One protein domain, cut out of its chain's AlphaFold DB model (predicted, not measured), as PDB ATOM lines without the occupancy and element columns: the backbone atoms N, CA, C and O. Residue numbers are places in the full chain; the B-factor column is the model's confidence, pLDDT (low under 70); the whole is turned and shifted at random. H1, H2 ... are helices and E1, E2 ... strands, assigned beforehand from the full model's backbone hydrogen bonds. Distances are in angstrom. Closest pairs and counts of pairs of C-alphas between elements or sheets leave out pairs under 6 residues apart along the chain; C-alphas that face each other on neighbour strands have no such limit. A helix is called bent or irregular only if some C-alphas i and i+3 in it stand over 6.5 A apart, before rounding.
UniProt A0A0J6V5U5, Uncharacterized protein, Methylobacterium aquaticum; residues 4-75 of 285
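Overview. This is residues 4 to 75 of the 285 residues of an uncharacterized protein of Methylobacterium aquaticum (UniProt A0A0J6V5U5). A twisted, curled sheet of four strands has a helix over each face: H1 spans one face from edge strand E4 to edge strand E1, and H2 packs on the opposite face, over E1 and E2. The 72 printed residues run E1, E2, E3, E4, H1, H2; the sheet's order is E1 - E2 - E3 - E4, all antiparallel. The class is mixed, helices and strands. The whole is compact, with a radius of gyration of the C-alphas of 12.2 A and spans of 32 by 27 by 20 A.

Along the chain. E1, residues 4 to 8, begins at C-alpha 4 (-13.122, -38.766, 8.455) and is 13.3 A long. E2, residues 15 to 22, is 23.1 A; E3, residues 29 to 33, 13.4 A; E4, residues 39 to 41, 6.9 A. H1, residues 44 to 58, is 20.0 A and irregular: C-alphas 53 and 56 are 7.0 A apart. H2, residues 65 to 74, is 14.2 A and ends at C-alpha 74 (-21.243, -24.502, 8.019).

Arrangement. The strands form a meander, each the antiparallel neighbour of the one before, in three hairpins. N 5 and O 18 of E1 and E2 are 2.8 A apart, N 19 and O 32 of E2 and E3 2.9 A, N 31 and O 39 of E3 and E4 2.9 A, within hydrogen-bond range. With helices on both faces there are three layers. H1 is on the sheet at a height of 8.4 A, only just over E4 with 3 C-alphas, and slantwise to the strands, at 35 degrees to E4 on the local plane. Its closest C-alphas to E1 are Phe 58 and Ser 7, 5.5 A. H2, at a height of 9.3 A on the opposite face, is slantwise at 56 degrees to E2 on the local plane; the closest C-alphas are Ala 17 and Tyr 68, 6.0 A. H1 and H2 are apart. Every O i to N i+4 pair of H2 is within hydrogen-bond range, and 8 of 11 in H1.

Size, cuts and confidence. The farthest C-alphas, those of Asn 12 and Asp 25, are 36.0 A apart. The printed part has no cut and no long link. Its mean pLDDT is 87.2; residues 11 to 12 are under 70.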
ATOM      1  N   ARG A   4     -12.640 -40.046   7.938       93.25
ATOM      2  CA  ARG A   4     -13.122 -38.766   8.455       93.25
ATOM      3  C   ARG A   4     -13.567 -38.972   9.889       93.25
ATOM      4  O   ARG A   4     -14.246 -39.953  10.185       93.25
ATOM      5  N   TYR A   5     -13.186 -38.048  10.754       93.31
ATOM      6  CA  TYR A   5     -13.369 -38.157  12.194       93.31
ATOM      7  C   TYR A   5     -13.835 -36.828  12.780       93.31
ATOM      8  O   TYR A   5     -13.560 -35.768  12.214       93.31
ATOM      9  N   ALA A   6     -14.489 -36.882  13.935       89.56
ATOM     10  CA  ALA A   6     -14.699 -35.712  14.780       89.56
ATOM     11  C   ALA A   6     -13.650 -35.708  15.904       89.56
ATOM     12  O   ALA A   6     -13.547 -36.666  16.676       89.56
ATOM     13  N   SER A   7     -12.843 -34.647  15.989       89.69
ATOM     14  CA  SER A   7     -11.743 -34.538  16.959       89.69
ATOM     15  C   SER A   7     -11.751 -33.192  17.688       89.69
ATOM     16  O   SER A   7     -12.472 -32.282  17.303       89.69
ATOM     17  N   ARG A   8     -10.967 -33.052  18.763       85.25
ATOM     18  CA  ARG A   8     -10.779 -31.782  19.489       85.25
ATOM     19  C   ARG A   8      -9.290 -31.436  19.485       85.25
ATOM     20  O   ARG A   8      -8.465 -32.290  19.808       85.25
ATOM     21  N   LEU A   9      -8.926 -30.192  19.156       79.62
ATOM     22  CA  LEU A   9      -7.512 -29.769  19.130       79.62
ATOM     23  C   LEU A   9      -6.894 -29.676  20.532       79.62
ATOM     24  O   LEU A   9      -5.702 -29.943  20.706       79.62
ATOM     25  N   LYS A  10      -7.714 -29.314  21.525       79.06
ATOM     26  CA  LYS A  10      -7.348 -29.170  22.939       79.06
ATOM     27  C   LYS A  10      -8.360 -29.915  23.810       79.06
ATOM     28  O   LYS A  10      -9.507 -30.112  23.404       79.06
ATOM     29  N   ARG A  11      -7.948 -30.301  25.020       65.44
ATOM     30  CA  ARG A  11      -8.845 -30.886  26.028       65.44
ATOM     31  C   ARG A  11      -9.993 -29.899  26.291       65.44
ATOM     32  O   ARG A  11      -9.728 -28.744  26.596       65.44
ATOM     33  N   ASN A  12     -11.232 -30.359  26.113       66.56
ATOM     34  CA  ASN A  12     -12.477 -29.577  26.206       66.56
ATOM     35  C   ASN A  12     -12.679 -28.466  25.148       66.56
ATOM     36  O   ASN A  12     -13.622 -27.697  25.266       66.56
ATOM     37  N   GLY A  13     -11.854 -28.383  24.094       74.31
ATOM     38  CA  GLY A  13     -12.103 -27.473  22.959       74.31
ATOM     39  C   GLY A  13     -13.200 -27.993  22.017       74.31
ATOM     40  O   GLY A  13     -13.552 -29.165  22.129       74.31
ATOM     41  N   PRO A  14     -13.731 -27.190  21.078       78.75
ATOM     42  CA  PRO A  14     -14.836 -27.595  20.200       78.75
ATOM     43  C   PRO A  14     -14.495 -28.823  19.336       78.75
ATOM     44  O   PRO A  14     -13.327 -29.082  19.026       78.75
ATOM     45  N   LEU A  15     -15.525 -29.597  18.969       85.62
ATOM     46  CA  LEU A  15     -15.400 -30.712  18.025       85.62
ATOM     47  C   LEU A  15     -15.217 -30.163  16.607       85.62
ATOM     48  O   LEU A  15     -16.070 -29.439  16.107       85.62
ATOM     49  N   ILE A  16     -14.134 -30.559  15.948       90.88
ATOM     50  CA  ILE A  16     -13.770 -30.143  14.597       90.88
ATOM     51  C   ILE A  16     -13.723 -31.332  13.637       90.88
ATOM     52  O   ILE A  16     -13.398 -32.461  14.027       90.88
ATOM     53  N   ALA A  17     -14.016 -31.085  12.361       92.56
ATOM     54  CA  ALA A  17     -13.928 -32.123  11.342       92.56
ATOM     55  C   ALA A  17     -12.467 -32.446  11.024       92.56
ATOM     56  O   ALA A  17     -11.656 -31.560  10.795       92.56
ATOM     57  N   THR A  18     -12.104 -33.723  11.000       93.50
ATOM     58  CA  THR A  18     -10.739 -34.180  10.708       93.50
ATOM     59  C   THR A  18     -10.758 -35.158   9.548       93.50
ATOM     60  O   THR A  18     -11.567 -36.082   9.549       93.50
ATOM     61  N   ALA A  19      -9.876 -34.984   8.567       94.50
ATOM     62  CA  ALA A  19      -9.726 -35.916   7.452       94.50
ATOM     63  C   ALA A  19      -8.289 -36.419   7.349       94.50
ATOM     64  O   ALA A  19      -7.350 -35.630   7.446       94.50
ATOM     65  N   ILE A  20      -8.141 -37.723   7.121       94.00
ATOM     66  CA  ILE A  20      -6.859 -38.392   6.892       94.00
ATOM     67  C   ILE A  20      -6.948 -39.115   5.552       94.00
ATOM     68  O   ILE A  20      -7.818 -39.973   5.365       94.00
ATOM     69  N   TYR A  21      -6.069 -38.771   4.616       93.00
ATOM     70  CA  TYR A  21      -6.086 -39.300   3.252       93.00
ATOM     71  C   TYR A  21      -4.665 -39.478   2.698       93.00
ATOM     72  O   TYR A  21      -3.762 -38.730   3.073       93.00
ATOM     73  N   PRO A  22      -4.434 -40.466   1.817       92.19
ATOM     74  CA  PRO A  22      -3.113 -40.691   1.239       92.19
ATOM     75  C   PRO A  22      -2.718 -39.548   0.292       92.19
ATOM     76  O   PRO A  22      -3.569 -38.956  -0.383       92.19
ATOM     77  N   ALA A  23      -1.422 -39.244   0.213       88.50
ATOM     78  CA  ALA A  23      -0.890 -38.352  -0.811       88.50
ATOM     79  C   ALA A  23      -1.047 -38.980  -2.206       88.50
ATOM     80  O   ALA A  23      -0.846 -40.180  -2.387       88.50
ATOM     81  N   LYS A  24      -1.408 -38.165  -3.207       83.00
ATOM     82  CA  LYS A  24      -1.660 -38.638  -4.583       83.00
ATOM     83  C   LYS A  24      -0.428 -39.253  -5.253       83.00
ATOM     84  O   LYS A  24      -0.573 -40.072  -6.150       83.00
ATOM     85  N   ASP A  25       0.756 -38.839  -4.826       83.50
ATOM     86  CA  ASP A  25       2.060 -39.309  -5.296       83.50
ATOM     87  C   ASP A  25       2.610 -40.483  -4.459       83.50
ATOM     88  O   ASP A  25       3.733 -40.922  -4.684       83.50
ATOM     89  N   GLY A  26       1.846 -40.980  -3.477       78.81
ATOM     90  CA  GLY A  26       2.257 -42.065  -2.583       78.81
ATOM     91  C   GLY A  26       3.332 -41.681  -1.563       78.81
ATOM     92  O   GLY A  26       3.785 -42.534  -0.810       78.81
ATOM     93  N   SER A  27       3.729 -40.409  -1.496       81.38
ATOM     94  CA  SER A  27       4.878 -39.952  -0.704       81.38
ATOM     95  C   SER A  27       4.561 -39.646   0.771       81.38
ATOM     96  O   SER A  27       5.315 -38.923   1.424       81.38
ATOM     97  N   GLY A  28       3.419 -40.111   1.288       87.56
ATOM     98  CA  GLY A  28       3.015 -39.934   2.687       87.56
ATOM     99  C   GLY A  28       1.504 -39.809   2.895       87.56
ATOM    100  O   GLY A  28       0.699 -40.098   2.004       87.56
ATOM    101  N   ILE A  29       1.121 -39.343   4.085       92.31
ATOM    102  CA  ILE A  29      -0.276 -39.191   4.520       92.31
ATOM    103  C   ILE A  29      -0.573 -37.714   4.781       92.31
ATOM    104  O   ILE A  29       0.205 -37.022   5.429       92.31
ATOM    105  N   TRP A  30      -1.710 -37.221   4.301       93.25
ATOM    106  CA  TRP A  30      -2.195 -35.879   4.611       93.25
ATOM    107  C   TRP A  30      -3.239 -35.917   5.715       93.25
ATOM    108  O   TRP A  30      -4.151 -36.750   5.706       93.25
ATOM    109  N   VAL A  31      -3.132 -34.954   6.625       93.38
ATOM    110  CA  VAL A  31      -4.083 -34.729   7.707       93.38
ATOM    111  C   VAL A  31      -4.611 -33.305   7.610       93.38
ATOM    112  O   VAL A  31      -3.841 -32.352   7.504       93.38
ATOM    113  N   LYS A  32      -5.933 -33.149   7.680       93.25
ATOM    114  CA  LYS A  32      -6.604 -31.848   7.739       93.25
ATOM    115  C   LYS A  32      -7.451 -31.736   8.996       93.25
ATOM    116  O   LYS A  32      -8.315 -32.582   9.220       93.25
ATOM    117  N   PHE A  33      -7.233 -30.671   9.764       92.81
ATOM    118  CA  PHE A  33      -8.031 -30.306  10.934       92.81
ATOM    119  C   PHE A  33      -8.896 -29.086  10.628       92.81
ATOM    120  O   PHE A  33      -8.408 -27.963  10.560       92.81
ATOM    121  N   GLY A  34     -10.191 -29.306  10.473       90.38
ATOM    122  CA  GLY A  34     -11.182 -28.286  10.190       90.38
ATOM    123  C   GLY A  34     -10.818 -27.418   8.987       90.38
ATOM    124  O   GLY A  34     -10.435 -27.929   7.931       90.38
ATOM    125  N   HIS A  35     -10.901 -26.100   9.165       89.00
ATOM    126  CA  HIS A  35     -10.517 -25.114   8.152       89.00
ATOM    127  C   HIS A  35      -9.012 -24.823   8.092       89.00
ATOM    128  O   HIS A  35      -8.597 -24.042   7.242       89.00
ATOM    129  N   ASN A  36      -8.189 -25.456   8.934       88.12
ATOM    130  CA  ASN A  36      -6.743 -25.263   8.877       88.12
ATOM    131  C   ASN A  36      -6.151 -25.881   7.608       88.12
ATOM    132  O   ASN A  36      -6.714 -26.809   7.007       88.12
ATOM    133  N   ASP A  37      -4.969 -25.390   7.244       90.56
ATOM    134  CA  ASP A  37      -4.201 -25.963   6.152       90.56
ATOM    135  C   ASP A  37      -3.837 -27.424   6.450       90.56
ATOM    136  O   ASP A  37      -3.474 -27.767   7.584       90.56
ATOM    137  N   PRO A  38      -3.968 -28.320   5.456       90.94
ATOM    138  CA  PRO A  38      -3.558 -29.699   5.623       90.94
ATOM    139  C   PRO A  38      -2.039 -29.769   5.802       90.94
ATOM    140  O   PRO A  38      -1.291 -29.074   5.117       90.94
ATOM    141  N   PHE A  39      -1.579 -30.649   6.686       91.94
ATOM    142  CA  PHE A  39      -0.157 -30.939   6.867       91.94
ATOM    143  C   PHE A  39       0.131 -32.400   6.528       91.94
ATOM    144  O   PHE A  39      -0.761 -33.255   6.544       91.94
ATOM    145  N   LYS A  40       1.387 -32.672   6.174       92.50
ATOM    146  CA  LYS A  40       1.828 -33.972   5.678       92.50
ATOM    147  C   LYS A  40       2.646 -34.712   6.734       92.50
ATOM    148  O   LYS A  40       3.551 -34.138   7.338       92.50
ATOM    149  N   LEU A  41       2.337 -35.990   6.906       90.50
ATOM    150  CA  LEU A  41       3.143 -36.976   7.613       90.50
ATOM    151  C   LEU A  41       4.016 -37.662   6.556       90.50
ATOM    152  O   LEU A  41       3.539 -38.502   5.790       90.50
ATOM    153  N   ASP A  42       5.251 -37.186   6.425       89.25
ATOM    154  CA  ASP A  42       6.219 -37.584   5.394       89.25
ATOM    155  C   ASP A  42       7.406 -38.390   5.945       89.25
ATOM    156  O   ASP A  42       8.258 -38.831   5.176       89.25
ATOM    157  N   THR A  43       7.448 -38.616   7.260       89.56
ATOM    158  CA  THR A  43       8.431 -39.466   7.942       89.56
ATOM    159  C   THR A  43       7.729 -40.415   8.912       89.56
ATOM    160  O   THR A  43       6.649 -40.095   9.414       89.56
ATOM    161  N   ALA A  44       8.355 -41.563   9.195       86.62
ATOM    162  CA  ALA A  44       7.825 -42.552  10.137       86.62
ATOM    163  C   ALA A  44       7.624 -41.955  11.541       86.62
ATOM    164  O   ALA A  44       6.547 -42.104  12.104       86.62
ATOM    165  N   ASP A  45       8.590 -41.176  12.038       89.88
ATOM    166  CA  ASP A  45       8.506 -40.530  13.357       89.88
ATOM    167  C   ASP A  45       7.292 -39.591  13.472       89.88
ATOM    168  O   ASP A  45       6.569 -39.607  14.463       89.88
ATOM    169  N   LYS A  46       7.004 -38.801  12.424       89.06
ATOM    170  CA  LYS A  46       5.821 -37.922  12.403       89.06
ATOM    171  C   LYS A  46       4.524 -38.725  12.378       89.06
ATOM    172  O   LYS A  46       3.520 -38.276  12.933       89.06
ATOM    173  N   GLU A  47       4.517 -39.860  11.684       88.56
ATOM    174  CA  GLU A  47       3.361 -40.751  11.631       88.56
ATOM    175  C   GLU A  47       3.101 -41.401  12.994       88.56
ATOM    176  O   GLU A  47       1.958 -41.390  13.448       88.56
ATOM    177  N   GLU A  48       4.143 -41.887  13.667       90.81
ATOM    178  CA  GLU A  48       4.073 -42.485  15.003       90.81
ATOM    179  C   GLU A  48       3.607 -41.466  16.054       90.81
ATOM    180  O   GLU A  48       2.580 -41.686  16.705       90.81
ATOM    181  N   ASP A  49       4.240 -40.289  16.118       90.69
ATOM    182  CA  ASP A  49       3.852 -39.197  17.025       90.69
ATOM    183  C   ASP A  49       2.386 -38.781  16.830       90.69
ATOM    184  O   ASP A  49       1.638 -38.528  17.785       90.69
ATOM    185  N   PHE A  50       1.937 -38.705  15.574       91.19
ATOM    186  CA  PHE A  50       0.550 -38.387  15.261       91.19
ATOM    187  C   PHE A  50      -0.400 -39.523  15.654       91.19
ATOM    188  O   PHE A  50      -1.490 -39.256  16.181       91.19
ATOM    189  N   CYS A  51      -0.006 -40.777  15.415       89.00
ATOM    190  CA  CYS A  51      -0.782 -41.953  15.785       89.00
ATOM    191  C   CYS A  51      -1.055 -41.984  17.293       89.00
ATOM    192  O   CYS A  51      -2.216 -42.070  17.704       89.00
ATOM    193  N   GLU A  52      -0.006 -41.854  18.103       87.62
ATOM    194  CA  GLU A  52      -0.088 -41.954  19.559       87.62
ATOM    195  C   GLU A  52      -0.678 -40.694  20.203       87.62
ATOM    196  O   GLU A  52      -1.581 -40.766  21.044       87.62
ATOM    197  N   GLY A  53      -0.217 -39.514  19.781       84.44
ATOM    198  CA  GLY A  53      -0.590 -38.249  20.408       84.44
ATOM    199  C   GLY A  53      -1.983 -37.751  20.026       84.44
ATOM    200  O   GLY A  53      -2.605 -36.995  20.782       84.44
ATOM    201  N   LYS A  54      -2.488 -38.135  18.847       87.00
ATOM    202  CA  LYS A  54      -3.728 -37.580  18.284       87.00
ATOM    203  C   LYS A  54      -4.689 -38.657  17.798       87.00
ATOM    204  O   LYS A  54      -5.808 -38.725  18.309       87.00
ATOM    205  N   PHE A  55      -4.287 -39.486  16.837       87.81
ATOM    206  CA  PHE A  55      -5.203 -40.406  16.157       87.81
ATOM    207  C   PHE A  55      -5.856 -41.408  17.113       87.81
ATOM    208  O   PHE A  55      -7.075 -41.562  17.069       87.81
ATOM    209  N   ALA A  56      -5.093 -42.014  18.029       87.12
ATOM    210  CA  ALA A  56      -5.606 -42.972  19.012       87.12
ATOM    211  C   ALA A  56      -6.790 -42.422  19.837       87.12
ATOM    212  O   ALA A  56      -7.707 -43.162  20.192       87.12
ATOM    213  N   TRP A  57      -6.825 -41.108  20.083       82.38
ATOM    214  CA  TRP A  57      -7.863 -40.464  20.890       82.38
ATOM    215  C   TRP A  57      -9.188 -40.245  20.155       82.38
ATOM    216  O   TRP A  57     -10.252 -40.276  20.787       82.38
ATOM    217  N   PHE A  58      -9.148 -40.024  18.838       85.75
ATOM    218  CA  PHE A  58     -10.342 -39.731  18.037       85.75
ATOM    219  C   PHE A  58     -10.685 -40.799  16.994       85.75
ATOM    220  O   PHE A  58     -11.744 -40.708  16.377       85.75
ATOM    221  N   ALA A  59      -9.866 -41.843  16.827       86.31
ATOM    222  CA  ALA A  59     -10.150 -42.960  15.920       86.31
ATOM    223  C   ALA A  59     -11.496 -43.651  16.223       86.31
ATOM    224  O   ALA A  59     -12.129 -44.198  15.321       86.31
ATOM    225  N   ARG A  60     -11.964 -43.566  17.476       84.69
ATOM    226  CA  ARG A  60     -13.275 -44.053  17.942       84.69
ATOM    227  C   ARG A  60     -14.481 -43.213  17.500       84.69
ATOM    228  O   ARG A  60     -15.606 -43.644  17.718       84.69
ATOM    229  N   ASN A  61     -14.260 -42.046  16.889       85.56
ATOM    230  CA  ASN A  61     -15.311 -41.117  16.458       85.56
ATOM    231  C   ASN A  61     -15.327 -40.940  14.924       85.56
ATOM    232  O   ASN A  61     -15.101 -39.823  14.438       85.56
ATOM    233  N   PRO A  62     -15.532 -42.008  14.130       89.94
ATOM    234  CA  PRO A  62     -15.678 -41.869  12.688       89.94
ATOM    235  C   PRO A  62     -16.965 -41.102  12.358       89.94
ATOM    236  O   PRO A  62     -18.002 -41.312  12.984       89.94
ATOM    237  N   VAL A  63     -16.906 -40.232  11.350       88.06
ATOM    238  CA  VAL A  63     -18.074 -39.489  10.860       88.06
ATOM    239  C   VAL A  63     -18.370 -39.822   9.408       88.06
ATOM    240  O   VAL A  63     -17.474 -40.132   8.616       88.06
ATOM    241  N   SER A  64     -19.648 -39.729   9.041       87.38
ATOM    242  CA  SER A  64     -20.063 -39.899   7.654       87.38
ATOM    243  C   SER A  64     -19.458 -38.800   6.766       87.38
ATOM    244  O   SER A  64     -19.184 -37.681   7.209       87.38
ATOM    245  N   ASN A  65     -19.268 -39.097   5.478       86.94
ATOM    246  CA  ASN A  65     -18.818 -38.092   4.510       86.94
ATOM    247  C   ASN A  65     -19.805 -36.918   4.399       86.94
ATOM    248  O   ASN A  65     -19.374 -35.790   4.193       86.94
ATOM    249  N   ALA A  66     -21.108 -37.178   4.555       83.19
ATOM    250  CA  ALA A  66     -22.134 -36.141   4.551       83.19
ATOM    251  C   ALA A  66     -21.954 -35.188   5.741       83.19
ATOM    252  O   ALA A  66     -21.773 -33.997   5.530       83.19
ATOM    253  N   SER A  67     -21.859 -35.721   6.965       82.19
ATOM    254  CA  SER A  67     -21.655 -34.924   8.185       82.19
ATOM    255  C   SER A  67     -20.349 -34.126   8.151       82.19
ATOM    256  O   SER A  67     -20.316 -32.977   8.577       82.19
ATOM    257  N   TYR A  68     -19.275 -34.715   7.611       89.12
ATOM    258  CA  TYR A  68     -18.004 -34.016   7.406       89.12
ATOM    259  C   TYR A  68     -18.142 -32.843   6.431       89.12
ATOM    260  O   TYR A  68     -17.601 -31.774   6.694       89.12
ATOM    261  N   LYS A  69     -18.847 -33.031   5.306       87.50
ATOM    262  CA  LYS A  69     -19.081 -31.954   4.336       87.50
ATOM    263  C   LYS A  69     -19.921 -30.834   4.936       87.50
ATOM    264  O   LYS A  69     -19.518 -29.689   4.810       87.50
ATOM    265  N   THR A  70     -20.998 -31.173   5.648       83.44
ATOM    266  CA  THR A  70     -21.823 -30.190   6.359       83.44
ATOM    267  C   THR A  70     -20.967 -29.348   7.299       83.44
ATOM    268  O   THR A  70     -20.962 -28.134   7.165       83.44
ATOM    269  N   TRP A  71     -20.142 -29.972   8.147       90.75
ATOM    270  CA  TRP A  71     -19.251 -29.226   9.040       90.75
ATOM    271  C   TRP A  71     -18.240 -28.358   8.279       90.75
ATOM    272  O   TRP A  71     -17.972 -27.233   8.676       90.75
ATOM    273  N   MET A  72     -17.678 -28.849   7.170       86.81
ATOM    274  CA  MET A  72     -16.743 -28.069   6.346       86.81
ATOM    275  C   MET A  72     -17.404 -26.883   5.625       86.81
ATOM    276  O   MET A  72     -16.687 -25.985   5.191       86.81
ATOM    277  N   GLU A  73     -18.726 -26.893   5.459       85.31
ATOM    278  CA  GLU A  73     -19.501 -25.820   4.828       85.31
ATOM    279  C   GLU A  73     -20.053 -24.827   5.862       85.31
ATOM    280  O   GLU A  73     -20.022 -23.624   5.616       85.31
ATOM    281  N   THR A  74     -20.534 -25.312   7.012       80.38
ATOM    282  CA  THR A  74     -21.243 -24.502   8.019       80.38
ATOM    283  C   THR A  74     -20.435 -24.222   9.286       80.38
ATOM    284  O   THR A  74     -20.788 -23.323  10.039       80.38
ATOM    285  N   GLY A  75     -19.374 -24.985   9.556       82.31
ATOM    286  CA  GLY A  75     -18.666 -24.984  10.843       82.31
ATOM    287  C   GLY A  75     -19.401 -25.731  11.966       82.31
ATOM    288  O   GLY A  75     -18.879 -25.830  13.076       82.31
TER     289      GLY A  75